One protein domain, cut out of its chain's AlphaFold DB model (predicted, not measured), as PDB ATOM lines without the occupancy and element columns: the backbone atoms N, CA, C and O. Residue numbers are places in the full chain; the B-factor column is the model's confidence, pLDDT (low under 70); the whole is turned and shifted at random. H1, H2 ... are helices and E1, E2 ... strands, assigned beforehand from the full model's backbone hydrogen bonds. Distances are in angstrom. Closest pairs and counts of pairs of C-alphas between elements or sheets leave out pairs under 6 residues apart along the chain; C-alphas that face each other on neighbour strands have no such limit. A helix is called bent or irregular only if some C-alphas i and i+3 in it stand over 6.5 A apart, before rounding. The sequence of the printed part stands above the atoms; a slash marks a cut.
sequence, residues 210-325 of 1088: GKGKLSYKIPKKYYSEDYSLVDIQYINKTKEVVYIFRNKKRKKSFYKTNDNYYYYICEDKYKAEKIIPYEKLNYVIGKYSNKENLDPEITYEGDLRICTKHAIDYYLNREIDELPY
ATOM      1  N   GLY A 210     196.730 152.614 122.629       83.69
ATOM      2  CA  GLY A 210     197.011 153.944 123.162       83.69
ATOM      3  C   GLY A 210     196.465 154.130 124.573       83.69
ATOM      4  O   GLY A 210     195.908 153.202 125.156       83.69
ATOM      5  N   LYS A 211     196.617 155.339 125.124       85.31
ATOM      6  CA  LYS A 211     196.190 155.683 126.491       85.31
ATOM      7  C   LYS A 211     195.012 156.647 126.514       85.31
ATOM      8  O   LYS A 211     194.840 157.461 125.608       85.31
ATOM      9  N   GLY A 212     194.252 156.587 127.604       82.12
ATOM     10  CA  GLY A 212     193.169 157.520 127.904       82.12
ATOM     11  C   GLY A 212     191.781 157.030 127.493       82.12
ATOM     12  O   GLY A 212     191.614 156.041 126.780       82.12
ATOM     13  N   LYS A 213     190.763 157.745 127.982       92.19
ATOM     14  CA  LYS A 213     189.345 157.434 127.771       92.19
ATOM     15  C   LYS A 213     188.919 157.739 126.333       92.19
ATOM     16  O   LYS A 213     188.950 158.892 125.906       92.19
ATOM     17  N   LEU A 214     188.432 156.728 125.619       92.06
ATOM     18  CA  LEU A 214     187.802 156.871 124.308       92.06
ATOM     19  C   LEU A 214     186.281 157.040 124.414       92.06
ATOM     20  O   LEU A 214     185.604 156.421 125.249       92.06
ATOM     21  N   SER A 215     185.739 157.850 123.506       92.38
ATOM     22  CA  SER A 215     184.305 158.094 123.355       92.38
ATOM     23  C   SER A 215     183.937 158.122 121.874       92.38
ATOM     24  O   SER A 215     184.582 158.831 121.097       92.38
ATOM     25  N   TYR A 216     182.909 157.366 121.487       95.06
ATOM     26  CA  TYR A 216     182.338 157.448 120.143       95.06
ATOM     27  C   TYR A 216     181.640 158.799 119.957       95.06
ATOM     28  O   TYR A 216     180.793 159.195 120.757       95.06
ATOM     29  N   LYS A 217     181.982 159.512 118.882       93.38
ATOM     30  CA  LYS A 217     181.431 160.838 118.583       93.38
ATOM     31  C   LYS A 217     180.694 160.826 117.257       93.38
ATOM     32  O   LYS A 217     181.137 160.216 116.290       93.38
ATOM     33  N   ILE A 218     179.595 161.567 117.209       95.38
ATOM     34  CA  ILE A 218     178.834 161.822 115.983       95.38
ATOM     35  C   ILE A 218     178.852 163.328 115.658       95.38
ATOM     36  O   ILE A 218     179.293 164.130 116.486       95.38
ATOM     37  N   PRO A 219     178.422 163.766 114.461       95.69
ATOM     38  CA  PRO A 219     178.409 165.186 114.114       95.69
ATOM     39  C   PRO A 219     177.619 166.040 115.119       95.69
ATOM     40  O   PRO A 219     176.499 165.682 115.482       95.69
ATOM     41  N   LYS A 220     178.166 167.210 115.498       93.25
ATOM     42  CA  LYS A 220     177.633 168.085 116.566       93.25
ATOM     43  C   LYS A 220     176.127 168.370 116.474       93.25
ATOM     44  O   LYS A 220     175.455 168.430 117.495       93.25
ATOM     45  N   LYS A 221     175.585 168.486 115.255       92.31
ATOM     46  CA  LYS A 221     174.152 168.727 115.017       92.31
ATOM     47  C   LYS A 221     173.235 167.709 115.707       92.31
ATOM     48  O   LYS A 221     172.154 168.087 116.136       92.31
ATOM     49  N   TYR A 222     173.654 166.449 115.852       93.44
ATOM     50  CA  TYR A 222     172.826 165.393 116.449       93.44
ATOM     51  C   TYR A 222     172.723 165.473 117.979       93.44
ATOM     52  O   TYR A 222     171.863 164.813 118.553       93.44
ATOM     53  N   TYR A 223     173.555 166.292 118.631       93.00
ATOM     54  CA  TYR A 223     173.447 166.590 120.065       93.00
ATOM     55  C   TYR A 223     172.569 167.815 120.355       93.00
ATOM     56  O   TYR A 223     172.331 168.130 121.514       93.00
ATOM     57  N   SER A 224     172.099 168.515 119.316       90.19
ATOM     58  CA  SER A 224     171.233 169.688 119.468       90.19
ATOM     59  C   SER A 224     169.787 169.305 119.803       90.19
ATOM     60  O   SER A 224     169.355 168.160 119.633       90.19
ATOM     61  N   GLU A 225     169.002 170.294 120.228       87.19
ATOM     62  CA  GLU A 225     167.559 170.176 120.467       87.19
ATOM     63  C   GLU A 225     166.774 169.862 119.183       87.19
ATOM     64  O   GLU A 225     165.609 169.479 119.244       87.19
ATOM     65  N   ASP A 226     167.403 169.991 118.009       88.94
ATOM     66  CA  ASP A 226     166.775 169.686 116.727       88.94
ATOM     67  C   ASP A 226     166.570 168.187 116.496       88.94
ATOM     68  O   ASP A 226     165.806 167.829 115.597       88.94
ATOM     69  N   TYR A 227     167.250 167.327 117.265       91.19
ATOM     70  CA  TYR A 227     167.261 165.878 117.077       91.19
ATOM     71  C   TYR A 227     167.038 165.118 118.388       91.19
ATOM     72  O   TYR A 227     167.716 165.376 119.383       91.19
ATOM     73  N   SER A 228     166.166 164.109 118.335       91.94
ATOM     74  CA  SER A 228     165.950 163.126 119.406       91.94
ATOM     75  C   SER A 228     166.331 161.725 118.924       91.94
ATOM     76  O   SER A 228     165.976 161.334 117.803       91.94
ATOM     77  N   LEU A 229     167.062 160.966 119.745       94.62
ATOM     78  CA  LEU A 229     167.526 159.625 119.399       94.62
ATOM     79  C   LEU A 229     166.400 158.603 119.585       94.62
ATOM     80  O   LEU A 229     165.937 158.348 120.695       94.62
ATOM     81  N   VAL A 230     166.013 157.936 118.501       94.88
ATOM     82  CA  VAL A 230     165.052 156.829 118.523       94.88
ATOM     83  C   VAL A 230     165.711 155.534 118.975       94.88
ATOM     84  O   VAL A 230     165.201 154.906 119.891       94.88
ATOM     85  N   ASP A 231     166.821 155.123 118.361       96.31
ATOM     86  CA  ASP A 231     167.581 153.936 118.773       96.31
ATOM     87  C   ASP A 231     168.973 153.901 118.122       96.31
ATOM     88  O   ASP A 231     169.253 154.653 117.183       96.31
ATOM     89  N   ILE A 232     169.826 152.993 118.605       97.19
ATOM     90  CA  ILE A 232     171.121 152.661 118.005       97.19
ATOM     91  C   ILE A 232     171.172 151.161 117.717       97.19
ATOM     92  O   ILE A 232     171.170 150.330 118.628       97.19
ATOM     93  N   GLN A 233     171.298 150.817 116.441       96.06
ATOM     94  CA  GLN A 233     171.301 149.441 115.951       96.06
ATOM     95  C   GLN A 233     172.660 149.076 115.341       96.06
ATOM     96  O   GLN A 233     173.378 149.944 114.858       96.06
ATOM     97  N   TYR A 234     173.020 147.793 115.360       93.50
ATOM     98  CA  TYR A 234     174.239 147.280 114.726       93.50
ATOM     99  C   TYR A 234     173.860 146.263 113.657       93.50
ATOM    100  O   TYR A 234     173.159 145.290 113.945       93.50
ATOM    101  N   ILE A 235     174.321 146.490 112.430       91.81
ATOM    102  CA  ILE A 235     174.031 145.630 111.286       91.81
ATOM    103  C   ILE A 235     175.212 144.683 111.095       91.81
ATOM    104  O   ILE A 235     176.231 145.057 110.524       91.81
ATOM    105  N   ASN A 236     175.073 143.428 111.532       84.19
ATOM    106  CA  ASN A 236     176.151 142.429 111.457       84.19
ATOM    107  C   ASN A 236     176.721 142.252 110.037       84.19
ATOM    108  O   ASN A 236     177.925 142.062 109.880       84.19
ATOM    109  N   LYS A 237     175.858 142.320 109.012       84.38
ATOM    110  CA  LYS A 237     176.222 142.114 107.603       84.38
ATOM    111  C   LYS A 237     177.165 143.197 107.078       84.38
ATOM    112  O   LYS A 237     178.135 142.875 106.399       84.38
ATOM    113  N   THR A 238     176.889 144.463 107.394       87.44
ATOM    114  CA  THR A 238     177.696 145.610 106.936       87.44
ATOM    115  C   THR A 238     178.726 146.062 107.967       87.44
ATOM    116  O   THR A 238     179.640 146.797 107.614       87.44
ATOM    117  N   LYS A 239     178.615 145.581 109.213       87.94
ATOM    118  CA  LYS A 239     179.396 146.006 110.385       87.94
ATOM    119  C   LYS A 239     179.211 147.487 110.737       87.94
ATOM    120  O   LYS A 239     180.043 148.059 111.432       87.94
ATOM    121  N   GLU A 240     178.096 148.075 110.308       92.94
ATOM    122  CA  GLU A 240     177.746 149.468 110.585       92.94
ATOM    123  C   GLU A 240     176.963 149.596 111.895       92.94
ATOM    124  O   GLU A 240     176.063 148.801 112.191       92.94
ATOM    125  N   VAL A 241     177.243 150.665 112.638       95.81
ATOM    126  CA  VAL A 241     176.357 151.188 113.680       95.81
ATOM    127  C   VAL A 241     175.448 152.238 113.050       95.81
ATOM    128  O   VAL A 241     175.903 153.166 112.381       95.81
ATOM    129  N   VAL A 242     174.144 152.092 113.260       97.00
ATOM    130  CA  VAL A 242     173.111 152.970 112.716       97.00
ATOM    131  C   VAL A 242     172.387 153.662 113.856       97.00
ATOM    132  O   VAL A 242     171.685 153.028 114.641       97.00
ATOM    133  N   TYR A 243     172.525 154.978 113.907       97.69
ATOM    134  CA  TYR A 243     171.733 155.849 114.756       97.69
ATOM    135  C   TYR A 243     170.459 156.250 114.020       97.69
ATOM    136  O   TYR A 243     170.504 156.706 112.871       97.69
ATOM    137  N   ILE A 244     169.325 156.114 114.695       96.88
ATOM    138  CA  ILE A 244     168.011 156.492 114.183       96.88
ATOM    139  C   ILE A 244     167.572 157.741 114.937       96.88
ATOM    140  O   ILE A 244     167.416 157.698 116.151       96.88
ATOM    141  N   PHE A 245     167.352 158.846 114.232       94.88
ATOM    142  CA  PHE A 245     166.942 160.117 114.826       94.88
ATOM    143  C   PHE A 245     165.596 160.588 114.291       94.88
ATOM    144  O   PHE A 245     165.256 160.352 113.130       94.88
ATOM    145  N   ARG A 246     164.884 161.366 115.104       92.88
ATOM    146  CA  ARG A 246     163.775 162.227 114.680       92.88
ATOM    147  C   ARG A 246     164.216 163.675 114.772       92.88
ATOM    148  O   ARG A 246     164.792 164.062 115.781       92.88
ATOM    149  N   ASN A 247     163.952 164.461 113.733       90.62
ATOM    150  CA  ASN A 247     164.168 165.905 113.808       90.62
ATOM    151  C   ASN A 247     162.971 166.632 114.462       90.62
ATOM    152  O   ASN A 247     161.919 166.023 114.662       90.62
ATOM    153  N   LYS A 248     163.074 167.947 114.706       87.50
ATOM    154  CA  LYS A 248     161.965 168.803 115.199       87.50
ATOM    155  C   LYS A 248     160.662 168.700 114.397       87.50
ATOM    156  O   LYS A 248     159.583 168.839 114.959       87.50
ATOM    157  N   LYS A 249     160.735 168.402 113.093       88.50
ATOM    158  CA  LYS A 249     159.560 168.160 112.228       88.50
ATOM    159  C   LYS A 249     159.036 166.717 112.318       88.50
ATOM    160  O   LYS A 249     158.255 166.294 111.471       88.50
ATOM    161  N   ARG A 250     159.505 165.936 113.296       87.25
ATOM    162  CA  ARG A 250     159.209 164.511 113.506       87.25
ATOM    163  C   ARG A 250     159.511 163.628 112.290       87.25
ATOM    164  O   ARG A 250     158.932 162.551 112.172       87.25
ATOM    165  N   LYS A 251     160.429 164.024 111.403       91.06
ATOM    166  CA  LYS A 251     160.867 163.209 110.258       91.06
ATOM    167  C   LYS A 251     162.044 162.324 110.660       91.06
ATOM    168  O   LYS A 251     162.985 162.812 111.293       91.06
ATOM    169  N   LYS A 252     161.999 161.039 110.295       92.56
ATOM    170  CA  LYS A 252     163.085 160.096 110.580       92.56
ATOM    171  C   LYS A 252     164.325 160.405 109.735       92.56
ATOM    172  O   LYS A 252     164.225 160.738 108.555       92.56
ATOM    173  N   SER A 253     165.499 160.253 110.335       92.69
ATOM    174  CA  SER A 253     166.796 160.315 109.662       92.69
ATOM    175  C   SER A 253     167.750 159.265 110.229       92.69
ATOM    176  O   SER A 253     167.608 158.852 111.379       92.69
ATOM    177  N   PHE A 254     168.716 158.839 109.419       95.19
ATOM    178  CA  PHE A 254     169.721 157.853 109.805       95.19
ATOM    179  C   PHE A 254     171.110 158.484 109.774       95.19
ATOM    180  O   PHE A 254     171.432 159.231 108.848       95.19
ATOM    181  N   TYR A 255     171.935 158.152 110.760       96.31
ATOM    182  CA  TYR A 255     173.373 158.385 110.717       96.31
ATOM    183  C   TYR A 255     174.077 157.038 110.850       96.31
ATOM    184  O   TYR A 255     173.822 156.297 111.796       96.31
ATOM    185  N   LYS A 256     174.918 156.703 109.871       95.81
ATOM    186  CA  LYS A 256     175.662 155.443 109.838       95.81
ATOM    187  C   LYS A 256     177.130 155.707 110.103       95.81
ATOM    188  O   LYS A 256     177.672 156.697 109.615       95.81
ATOM    189  N   THR A 257     177.762 154.800 110.827       94.19
ATOM    190  CA  THR A 257     179.198 154.838 111.086       94.19
ATOM    191  C   THR A 257     179.781 153.427 111.098       94.19
ATOM    192  O   THR A 257     179.097 152.469 111.456       94.19
ATOM    193  N   ASN A 258     181.045 153.314 110.695       88.56
ATOM    194  CA  ASN A 258     181.845 152.086 110.716       88.56
ATOM    195  C   ASN A 258     182.965 152.236 111.747       88.56
ATOM    196  O   ASN A 258     184.146 152.090 111.431       88.56
ATOM    197  N   ASP A 259     182.587 152.612 112.967       86.44
ATOM    198  CA  ASP A 259     183.562 152.869 114.014       86.44
ATOM    199  C   ASP A 259     184.266 151.583 114.457       86.44
ATOM    200  O   ASP A 259     183.692 150.492 114.530       86.44
ATOM    201  N   ASN A 260     185.549 151.738 114.772       86.31
ATOM    202  CA  ASN A 260     186.379 150.675 115.308       86.31
ATOM    203  C   ASN A 260     185.853 150.210 116.667       86.31
ATOM    204  O   ASN A 260     185.572 151.025 117.542       86.31
ATOM    205  N   TYR A 261     185.809 148.895 116.885       90.88
ATOM    206  CA  TYR A 261     185.479 148.354 118.196       90.88
ATOM    207  C   TYR A 261     186.698 148.416 119.115       90.88
ATOM    208  O   TYR A 261     187.637 147.643 118.938       90.88
ATOM    209  N   TYR A 262     186.681 149.303 120.107       93.12
ATOM    210  CA  TYR A 262     187.736 149.360 121.119       93.12
ATOM    211  C   TYR A 262     187.306 148.753 122.453       93.12
ATOM    212  O   TYR A 262     186.131 148.801 122.820       93.12
ATOM    213  N   TYR A 263     188.262 148.216 123.198       95.00
ATOM    214  CA  TYR A 263     188.152 147.794 124.598       95.00
ATOM    215  C   TYR A 263     189.447 148.169 125.324       95.00
ATOM    216  O   TYR A 263     190.353 148.698 124.684       95.00
ATOM    217  N   TYR A 264     189.547 147.935 126.629       95.88
ATOM    218  CA  TYR A 264     190.752 148.279 127.383       95.88
ATOM    219  C   TYR A 264     191.393 147.055 128.030       95.88
ATOM    220  O   TYR A 264     190.714 146.061 128.297       95.88
ATOM    221  N   ILE A 265     192.700 147.135 128.267       94.38
ATOM    222  CA  ILE A 265     193.504 146.098 128.914       94.38
ATOM    223  C   ILE A 265     194.336 146.727 130.035       94.38
ATOM    224  O   ILE A 265     194.897 147.813 129.866       94.38
ATOM    225  N   CYS A 266     194.417 146.032 131.170       90.19
ATOM    226  CA  CYS A 266     195.421 146.283 132.198       90.19
ATOM    227  C   CYS A 266     196.634 145.377 131.937       90.19
ATOM    228  O   CYS A 266     196.505 144.156 131.982       90.19
ATOM    229  N   GLU A 267     197.798 145.961 131.636       83.69
ATOM    230  CA  GLU A 267     199.029 145.198 131.345       83.69
ATOM    231  C   GLU A 267     199.536 144.431 132.570       83.69
ATOM    232  O   GLU A 267     200.022 143.306 132.463       83.69
ATOM    233  N   ASP A 268     199.385 145.026 133.753       82.06
ATOM    234  CA  ASP A 268     199.758 144.405 135.015       82.06
ATOM    235  C   ASP A 268     198.556 143.670 135.609       82.06
ATOM    236  O   ASP A 268     197.730 144.250 136.318       82.06
ATOM    237  N   LYS A 269     198.468 142.362 135.346       75.69
ATOM    238  CA  LYS A 269     197.392 141.506 135.872       75.69
ATOM    239  C   LYS A 269     197.249 141.567 137.400       75.69
ATOM    240  O   LYS A 269     196.154 141.364 137.909       75.69
ATOM    241  N   TYR A 270     198.323 141.875 138.136       79.12
ATOM    242  CA  TYR A 270     198.292 141.996 139.598       79.12
ATOM    243  C   TYR A 270     197.714 143.334 140.074       79.12
ATOM    244  O   TYR A 270     197.543 143.519 141.276       79.12
ATOM    245  N   LYS A 271     197.408 144.253 139.149       82.19
ATOM    246  CA  LYS A 271     196.729 145.542 139.369       82.19
ATOM    247  C   LYS A 271     195.332 145.611 138.739       82.19
ATOM    248  O   LYS A 271     194.707 146.670 138.759       82.19
ATOM    249  N   ALA A 272     194.829 144.500 138.199       84.88
ATOM    250  CA  ALA A 272     193.539 144.432 137.522       84.88
ATOM    251  C   ALA A 272     192.343 144.371 138.502       84.88
ATOM    252  O   ALA A 272     191.754 143.317 138.753       84.88
ATOM    253  N   GLU A 273     191.963 145.527 139.048       89.81
ATOM    254  CA  GLU A 273     190.779 145.705 139.902       89.81
ATOM    255  C   GLU A 273     189.459 145.645 139.103       89.81
ATOM    256  O   GLU A 273     189.433 145.910 137.899       89.81
ATOM    257  N   LYS A 274     188.325 145.335 139.757       91.12
ATOM    258  CA  LYS A 274     186.995 145.320 139.098       91.12
ATOM    259  C   LYS A 274     186.609 146.691 138.518       91.12
ATOM    260  O   LYS A 274     185.916 146.737 137.500       91.12
ATOM    261  N   ILE A 275     187.045 147.780 139.154       93.81
ATOM    262  CA  ILE A 275     186.866 149.170 138.718       93.81
ATOM    263  C   ILE A 275     188.234 149.845 138.766       93.81
ATOM    264  O   ILE A 275     188.948 149.696 139.751       93.81
ATOM    265  N   ILE A 276     188.612 150.572 137.715       92.81
ATOM    266  CA  ILE A 276     189.941 151.189 137.626       92.81
ATOM    267  C   ILE A 276     189.904 152.483 136.795       92.81
ATOM    268  O   ILE A 276     189.149 152.558 135.822       92.81
ATOM    269  N   PRO A 277     190.706 153.512 137.121       94.44
ATOM    270  CA  PRO A 277     190.831 154.704 136.283       94.44
ATOM    271  C   PRO A 277     191.333 154.397 134.867       94.44
ATOM    272  O   PRO A 277     192.266 153.610 134.691       94.44
ATOM    273  N   TYR A 278     190.784 155.078 133.853       95.19
ATOM    274  CA  TYR A 278     191.207 154.899 132.450       95.19
ATOM    275  C   TYR A 278     192.694 155.185 132.208       95.19
ATOM    276  O   TYR A 278     193.287 154.610 131.304       95.19
ATOM    277  N   GLU A 279     193.308 156.069 132.995       93.12
ATOM    278  CA  GLU A 279     194.738 156.403 132.901       93.12
ATOM    279  C   GLU A 279     195.670 155.211 133.183       93.12
ATOM    280  O   GLU A 279     196.815 155.206 132.730       93.12
ATOM    281  N   LYS A 280     195.174 154.187 133.893       91.88
ATOM    282  CA  LYS A 280     195.898 152.942 134.184       91.88
ATOM    283  C   LYS A 280     195.681 151.857 133.125       91.88
ATOM    284  O   LYS A 280     196.182 150.746 133.287       91.88
ATOM    285  N   LEU A 281     194.919 152.151 132.075       93.94
ATOM    286  CA  LEU A 281     194.559 151.197 131.036       93.94
ATOM    287  C   LEU A 281     195.062 151.648 129.669       93.94
ATOM    288  O   LEU A 281     195.090 152.839 129.349       93.94
ATOM    289  N   ASN A 282     195.366 150.663 128.830       93.31
ATOM    290  CA  ASN A 282     195.596 150.882 127.411       93.31
ATOM    291  C   ASN A 282     194.348 150.459 126.641       93.31
ATOM    292  O   ASN A 282     193.816 149.367 126.859       93.31
ATOM    293  N   TYR A 283     193.855 151.317 125.750       93.94
ATOM    294  CA  TYR A 283     192.811 150.905 124.821       93.94
ATOM    295  C   TYR A 283     193.420 150.070 123.694       93.94
ATOM    296  O   TYR A 283     194.562 150.284 123.287       93.94
ATOM    297  N   VAL A 284     192.625 149.150 123.161       92.75
ATOM    298  CA  VAL A 284     192.966 148.272 122.045       92.75
ATOM    299  C   VAL A 284     191.847 148.328 121.022       92.75
ATOM    300  O   VAL A 284     190.678 148.136 121.363       92.75
ATOM    301  N   ILE A 285     192.202 148.561 119.762       90.38
ATOM    302  CA  ILE A 285     191.276 148.450 118.634       90.38
ATOM    303  C   ILE A 285     191.227 146.988 118.177       90.38
ATOM    304  O   ILE A 285     192.212 146.439 117.686       90.38
ATOM    305  N   GLY A 286     190.066 146.354 118.338       85.50
ATOM    306  CA  GLY A 286     189.836 144.949 118.021       85.50
ATOM    307  C   GLY A 286     188.678 144.713 117.053       85.50
ATOM    308  O   GLY A 286     188.047 145.626 116.522       85.50
ATOM    309  N   LYS A 287     188.373 143.433 116.823       84.88
ATOM    310  CA  LYS A 287     187.198 143.007 116.052       84.88
ATOM    311  C   LYS A 287     186.036 142.739 117.003       84.88
ATOM    312  O   LYS A 287     186.182 141.936 117.920       84.88
ATOM    313  N   TYR A 288     184.864 143.317 116.736       86.81
ATOM    314  CA  TYR A 288     183.663 143.103 117.560       86.81
ATOM    315  C   TYR A 288     183.265 141.619 117.693       86.81
ATOM    316  O   TYR A 288     182.758 141.206 118.731       86.81
ATOM    317  N   SER A 289     183.553 140.793 116.680       84.25
ATOM    318  CA  SER A 289     183.337 139.337 116.718       84.25
ATOM    319  C   SER A 289     184.133 138.617 117.812       84.25
ATOM    320  O   SER A 289     183.769 137.513 118.193       84.25
ATOM    321  N   ASN A 290     185.212 139.223 118.316       82.00
ATOM    322  CA  ASN A 290     186.103 138.609 119.300       82.00
ATOM    323  C   ASN A 290     185.740 138.962 120.747       82.00
ATOM    324  O   ASN A 290     186.405 138.476 121.653       82.00
ATOM    325  N   LYS A 291     184.700 139.775 120.974       82.69
ATOM    326  CA  LYS A 291     184.295 140.253 122.308       82.69
ATOM    327  C   LYS A 291     184.093 139.136 123.343       82.69
ATOM    328  O   LYS A 291     184.380 139.324 124.514       82.69
ATOM    329  N   GLU A 292     183.633 137.962 122.905       81.38
ATOM    330  CA  GLU A 292     183.370 136.805 123.777       81.38
ATOM    331  C   GLU A 292     184.636 135.995 124.104       81.38
ATOM    332  O   GLU A 292     184.603 135.130 124.971       81.38
ATOM    333  N   ASN A 293     185.749 136.273 123.416       80.94
ATOM    334  CA  ASN A 293     187.036 135.593 123.584       80.94
ATOM    335  C   ASN A 293     188.051 136.421 124.388       80.94
ATOM    336  O   ASN A 293     189.210 136.022 124.484       80.94
ATOM    337  N   LEU A 294     187.652 137.587 124.897       86.38
ATOM    338  CA  LEU A 294     188.517 138.440 125.704       86.38
ATOM    339  C   LEU A 294     188.696 137.837 127.098       86.38
ATOM    340  O   LEU A 294     187.731 137.344 127.677       86.38
ATOM    341  N   ASP A 295     189.917 137.896 127.631       88.50
ATOM    342  CA  ASP A 295     190.211 137.427 128.984       88.50
ATOM    343  C   ASP A 295     189.548 138.356 130.010       88.50
ATOM    344  O   ASP A 295     189.993 139.504 130.163       88.50
ATOM    345  N   PRO A 296     188.492 137.916 130.717       89.06
ATOM    346  CA  PRO A 296     187.797 138.778 131.650       89.06
ATOM    347  C   PRO A 296     188.684 139.208 132.817       89.06
ATOM    348  O   PRO A 296     188.325 140.179 133.469       89.06
ATOM    349  N   GLU A 297     189.835 138.563 133.061       86.38
ATOM    350  CA  GLU A 297     190.727 138.896 134.172       86.38
ATOM    351  C   GLU A 297     191.540 140.180 133.976       86.38
ATOM    352  O   GLU A 297     191.900 140.835 134.956       86.38
ATOM    353  N   ILE A 298     191.772 140.592 132.732       90.00
ATOM    354  CA  ILE A 298     192.593 141.773 132.418       90.00
ATOM    355  C   ILE A 298     191.922 142.743 131.445       90.00
ATOM    356  O   ILE A 298     192.474 143.809 131.167       90.00
ATOM    357  N   THR A 299     190.749 142.393 130.907       94.06
ATOM    358  CA  THR A 299     190.043 143.210 129.913       94.06
ATOM    359  C   THR A 299     188.836 143.943 130.490       94.06
ATOM    360  O   THR A 299     188.138 143.457 131.380       94.06
ATOM    361  N   TYR A 300     188.588 145.133 129.948       95.62
ATOM    362  CA  TYR A 300     187.602 146.090 130.436       95.62
ATOM    363  C   TYR A 300     186.732 146.589 129.281       95.62
ATOM    364  O   TYR A 300     187.221 146.888 128.184       95.62
ATOM    365  N   GLU A 301     185.426 146.672 129.534       95.19
ATOM    366  CA  GLU A 301     184.362 147.075 128.596       95.19
ATOM    367  C   GLU A 301     184.278 146.277 127.284       95.19
ATOM    368  O   GLU A 301     183.477 146.603 126.407       95.19
ATOM    369  N   GLY A 302     185.113 145.265 127.087       93.69
ATOM    370  CA  GLY A 302     185.207 144.477 125.865       93.69
ATOM    371  C   GLY A 302     184.083 143.463 125.681       93.69
ATOM    372  O   GLY A 302     183.975 142.873 124.617       93.69
ATOM    373  N   ASP A 303     183.228 143.270 126.679       92.06
ATOM    374  CA  ASP A 303     182.031 142.433 126.593       92.06
ATOM    375  C   ASP A 303     180.768 143.230 126.214       92.06
ATOM    376  O   ASP A 303     179.751 142.660 125.794       92.06
ATOM    377  N   LEU A 304     180.829 144.562 126.307       92.31
ATOM    378  CA  LEU A 304     179.706 145.426 125.983       92.31
ATOM    379  C   LEU A 304     179.375 145.377 124.494       92.31
ATOM    380  O   LEU A 304     180.241 145.410 123.608       92.31
ATOM    381  N   ARG A 305     178.068 145.376 124.217       91.94
ATOM    382  CA  ARG A 305     177.549 145.541 122.859       91.94
ATOM    383  C   ARG A 305     177.985 146.898 122.323       91.94
ATOM    384  O   ARG A 305     177.891 147.904 123.025       91.94
ATOM    385  N   ILE A 306     178.385 146.934 121.056       93.44
ATOM    386  CA  ILE A 306     178.823 148.175 120.410       93.44
ATOM    387  C   ILE A 306     177.725 149.252 120.473       93.44
ATOM    388  O   ILE A 306     177.998 150.365 120.904       93.44
ATOM    389  N   CYS A 307     176.458 148.897 120.227       94.75
ATOM    390  CA  CYS A 307     175.320 149.812 120.399       94.75
ATOM    391  C   CYS A 307     175.232 150.415 121.805       94.75
ATOM    392  O   CYS A 307     174.913 151.590 121.939       94.75
ATOM    393  N   THR A 308     175.506 149.625 122.847       95.25
ATOM    394  CA  THR A 308     175.470 150.096 124.237       95.25
ATOM    395  C   THR A 308     176.581 151.109 124.484       95.25
ATOM    396  O   THR A 308     176.313 152.159 125.053       95.25
ATOM    397  N   LYS A 309     177.801 150.869 123.984       95.69
ATOM    398  CA  LYS A 309     178.896 151.851 124.079       95.69
ATOM    399  C   LYS A 309     178.554 153.166 123.377       95.69
ATOM    400  O   LYS A 309     178.701 154.231 123.966       95.69
ATOM    401  N   HIS A 310     178.037 153.077 122.154       97.25
ATOM    402  CA  HIS A 310     177.595 154.236 121.382       97.25
ATOM    403  C   HIS A 310     176.438 154.994 122.052       97.25
ATOM    404  O   HIS A 310     176.399 156.219 121.976       97.25
ATOM    405  N   ALA A 311     175.509 154.290 122.710       96.88
ATOM    406  CA  ALA A 311     174.415 154.902 123.460       96.88
ATOM    407  C   ALA A 311     174.934 155.653 124.687       96.88
ATOM    408  O   ALA A 311     174.612 156.828 124.853       96.88
ATOM    409  N   ILE A 312     175.788 155.014 125.491       96.62
ATOM    410  CA  ILE A 312     176.427 155.641 126.652       96.62
ATOM    411  C   ILE A 312     177.158 156.915 126.219       96.62
ATOM    412  O   ILE A 312     176.911 157.980 126.779       96.62
ATOM    413  N   ASP A 313     177.999 156.834 125.187       96.62
ATOM    414  CA  ASP A 313     178.741 157.993 124.690       96.62
ATOM    415  C   ASP A 313     177.841 159.079 124.102       96.62
ATOM    416  O   ASP A 313     178.115 160.264 124.287       96.62
ATOM    417  N   TYR A 314     176.753 158.716 123.425       96.25
ATOM    418  CA  TYR A 314     175.797 159.701 122.935       96.25
ATOM    419  C   TYR A 314     175.176 160.502 124.086       96.25
ATOM    420  O   TYR A 314     175.210 161.729 124.045       96.25
ATOM    421  N   TYR A 315     174.664 159.828 125.120       94.56
ATOM    422  CA  TYR A 315     174.017 160.511 126.242       94.56
ATOM    423  C   TYR A 315     175.008 161.264 127.136       94.56
ATOM    424  O   TYR A 315     174.647 162.301 127.671       94.56
ATOM    425  N   LEU A 316     176.250 160.788 127.287       93.56
ATOM    426  CA  LEU A 316     177.279 161.505 128.053       93.56
ATOM    427  C   LEU A 316     177.802 162.759 127.337       93.56
ATOM    428  O   LEU A 316     178.219 163.701 127.999       93.56
ATOM    429  N   ASN A 317     177.794 162.782 126.001       93.06
ATOM    430  CA  ASN A 317     178.195 163.956 125.218       93.06
ATOM    431  C   ASN A 317     177.028 164.926 124.949       93.06
ATOM    432  O   ASN A 317     177.222 165.941 124.276       93.06
ATOM    433  N   ARG A 318     175.812 164.610 125.411       91.19
ATOM    434  CA  ARG A 318     174.622 165.436 125.205       91.19
ATOM    435  C   ARG A 318     174.307 166.225 126.475       91.19
ATOM    436  O   ARG A 318     173.974 165.645 127.497       91.19
ATOM    437  N   GLU A 319     174.361 167.550 126.381       85.88
ATOM    438  CA  GLU A 319     174.159 168.459 127.525       85.88
ATOM    439  C   GLU A 319     172.694 168.875 127.738       85.88
ATOM    440  O   GLU A 319     172.353 169.465 128.759       85.88
ATOM    441  N   ILE A 320     171.825 168.586 126.770       84.50
ATOM    442  CA  ILE A 320     170.423 169.009 126.768       84.50
ATOM    443  C   ILE A 320     169.479 167.816 126.686       84.50
ATOM    444  O   ILE A 320     169.711 166.858 125.939       84.50
ATOM    445  N   ASP A 321     168.366 167.916 127.408       76.56
ATOM    446  CA  ASP A 321     167.300 166.923 127.351       76.56
ATOM    447  C   ASP A 321     166.763 166.771 125.919       76.56
ATOM    448  O   ASP A 321     166.701 167.712 125.121       76.56
ATOM    449  N   GLU A 322     166.385 165.546 125.561       77.00
ATOM    450  CA  GLU A 322     165.702 165.298 124.294       77.00
ATOM    451  C   GLU A 322     164.282 165.862 124.331       77.00
ATOM    452  O   GLU A 322     163.582 165.732 125.340       77.00
ATOM    453  N   LEU A 323     163.822 166.411 123.202       74.19
ATOM    454  CA  LEU A 323     162.423 166.807 123.058       74.19
ATOM    455  C   LEU A 323     161.521 165.597 123.340       74.19
ATOM    456  O   LEU A 323     161.761 164.540 122.745       74.19
ATOM    457  N   PRO A 324     160.487 165.721 124.193       71.44
ATOM    458  CA  PRO A 324     159.514 164.658 124.384       71.44
ATOM    459  C   PRO A 324     158.897 164.263 123.043       71.44
ATOM    460  O   PRO A 324     158.426 165.107 122.278       71.44
ATOM    461  N   TYR A 325     158.916 162.972 122.738       75.75
ATOM    462  CA  TYR A 325     158.328 162.452 121.517       75.75
ATOM    463  C   TYR A 325     157.706 161.088 121.782       75.75
ATOM    464  O   TYR A 325     158.269 160.256 122.492       75.75
TER     465      TYR A 325
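This is residues 210 to 325 of the 1088 residues of the protein "DNA polymerase" of candidate division CPR1 bacterium ADurb.Bin160 (UniProt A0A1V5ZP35). The domain is an elongated pair of lobes: in one, a strongly twisted sheet of E1, E2 and E3 has H3 over one face, running along E1; in the other, the smaller antiparallel pair E4 and E6 lies with the short H2, E5 and much loop. The first printed residues, 210 to 211, pair with E6 in the smaller lobe, residues 212 to 219 cross to H1, which grazes the larger sheet, and residues 294 to 305 link H2 to H3. The printed part has 116 residues, with three named helices and six named strands in the order H1 E1 E2 E3 E4 E5 E6 H2 H3; the class is mixed, helices and strands, with 57 residues, under half, in named elements. The whole is only just loose, close to compact, with a radius of gyration of the C-alphas of 16.2 A and spans of 54 by 32 by 21 A.

E1, residues 227 to 235, E2, residues 240 to 247, and E3, residues 252 to 257, form a meander, each strand the antiparallel neighbour of the one before, in two hairpins. N 230 and O 244 are within hydrogen-bond range at 2.7 A, and N 243 and O 255 at 2.8 A. E1 bends by 58 degrees at residue 230. H3, residues 306 to 316, makes two layers with this sheet, a helix on one face of it: its height over the sheet is 9.3 A, it lies over E1, and on the local plane it runs along the strands at 7 degrees to E1. The closest C-alphas of E1 and H3 are those of Ile 232 and Cys 307, 5.6 A apart. H1, residues 220 to 223, only grazes the sheet with residues 221 to 223. E4, residues 261 to 265, and E6, residues 282 to 286, are antiparallel neighbours, with N 284 and O 263 at 2.8 A. E5, residues 275 to 277, pairs with no named strand and is apart from E4 and E6. H2, residues 288 to 293, is irregular, with C-alphas 289 and 292 7.5 A apart; its closest C-alpha pair with E4 is Tyr 288 and Tyr 261, 5.6 A. H2 and H3 are close but not clearly touching, about perpendicular at 74 degrees, with C-alphas of Tyr 288 and Ile 306 7.6 A apart. Every O i to N i+4 pair of H3 is within hydrogen-bond range; H2 has 0 of 2, but 2 of 3 O i to N i+3 pairs, and H1 is too short for an i+4 pair.

E1 is 22.1 A long from first to last C-alpha, from C-alpha 227 at (167.261, 165.878, 117.077). E2 is 21.6 A, E3 17.0 A, E4 13.6 A and E6 12.5 A long. H3 is 15.4 A long and ends with C-alpha 316 at (177.279, 161.505, 128.053).

The two C-alphas farthest apart, those of Lys 249 and Tyr 270, are 54.2 A apart. The printed part has no cut, and the link from H2 to H3, 12 residues, is long. The mean pLDDT of the printed part is 90.3, and no printed residue is under 70.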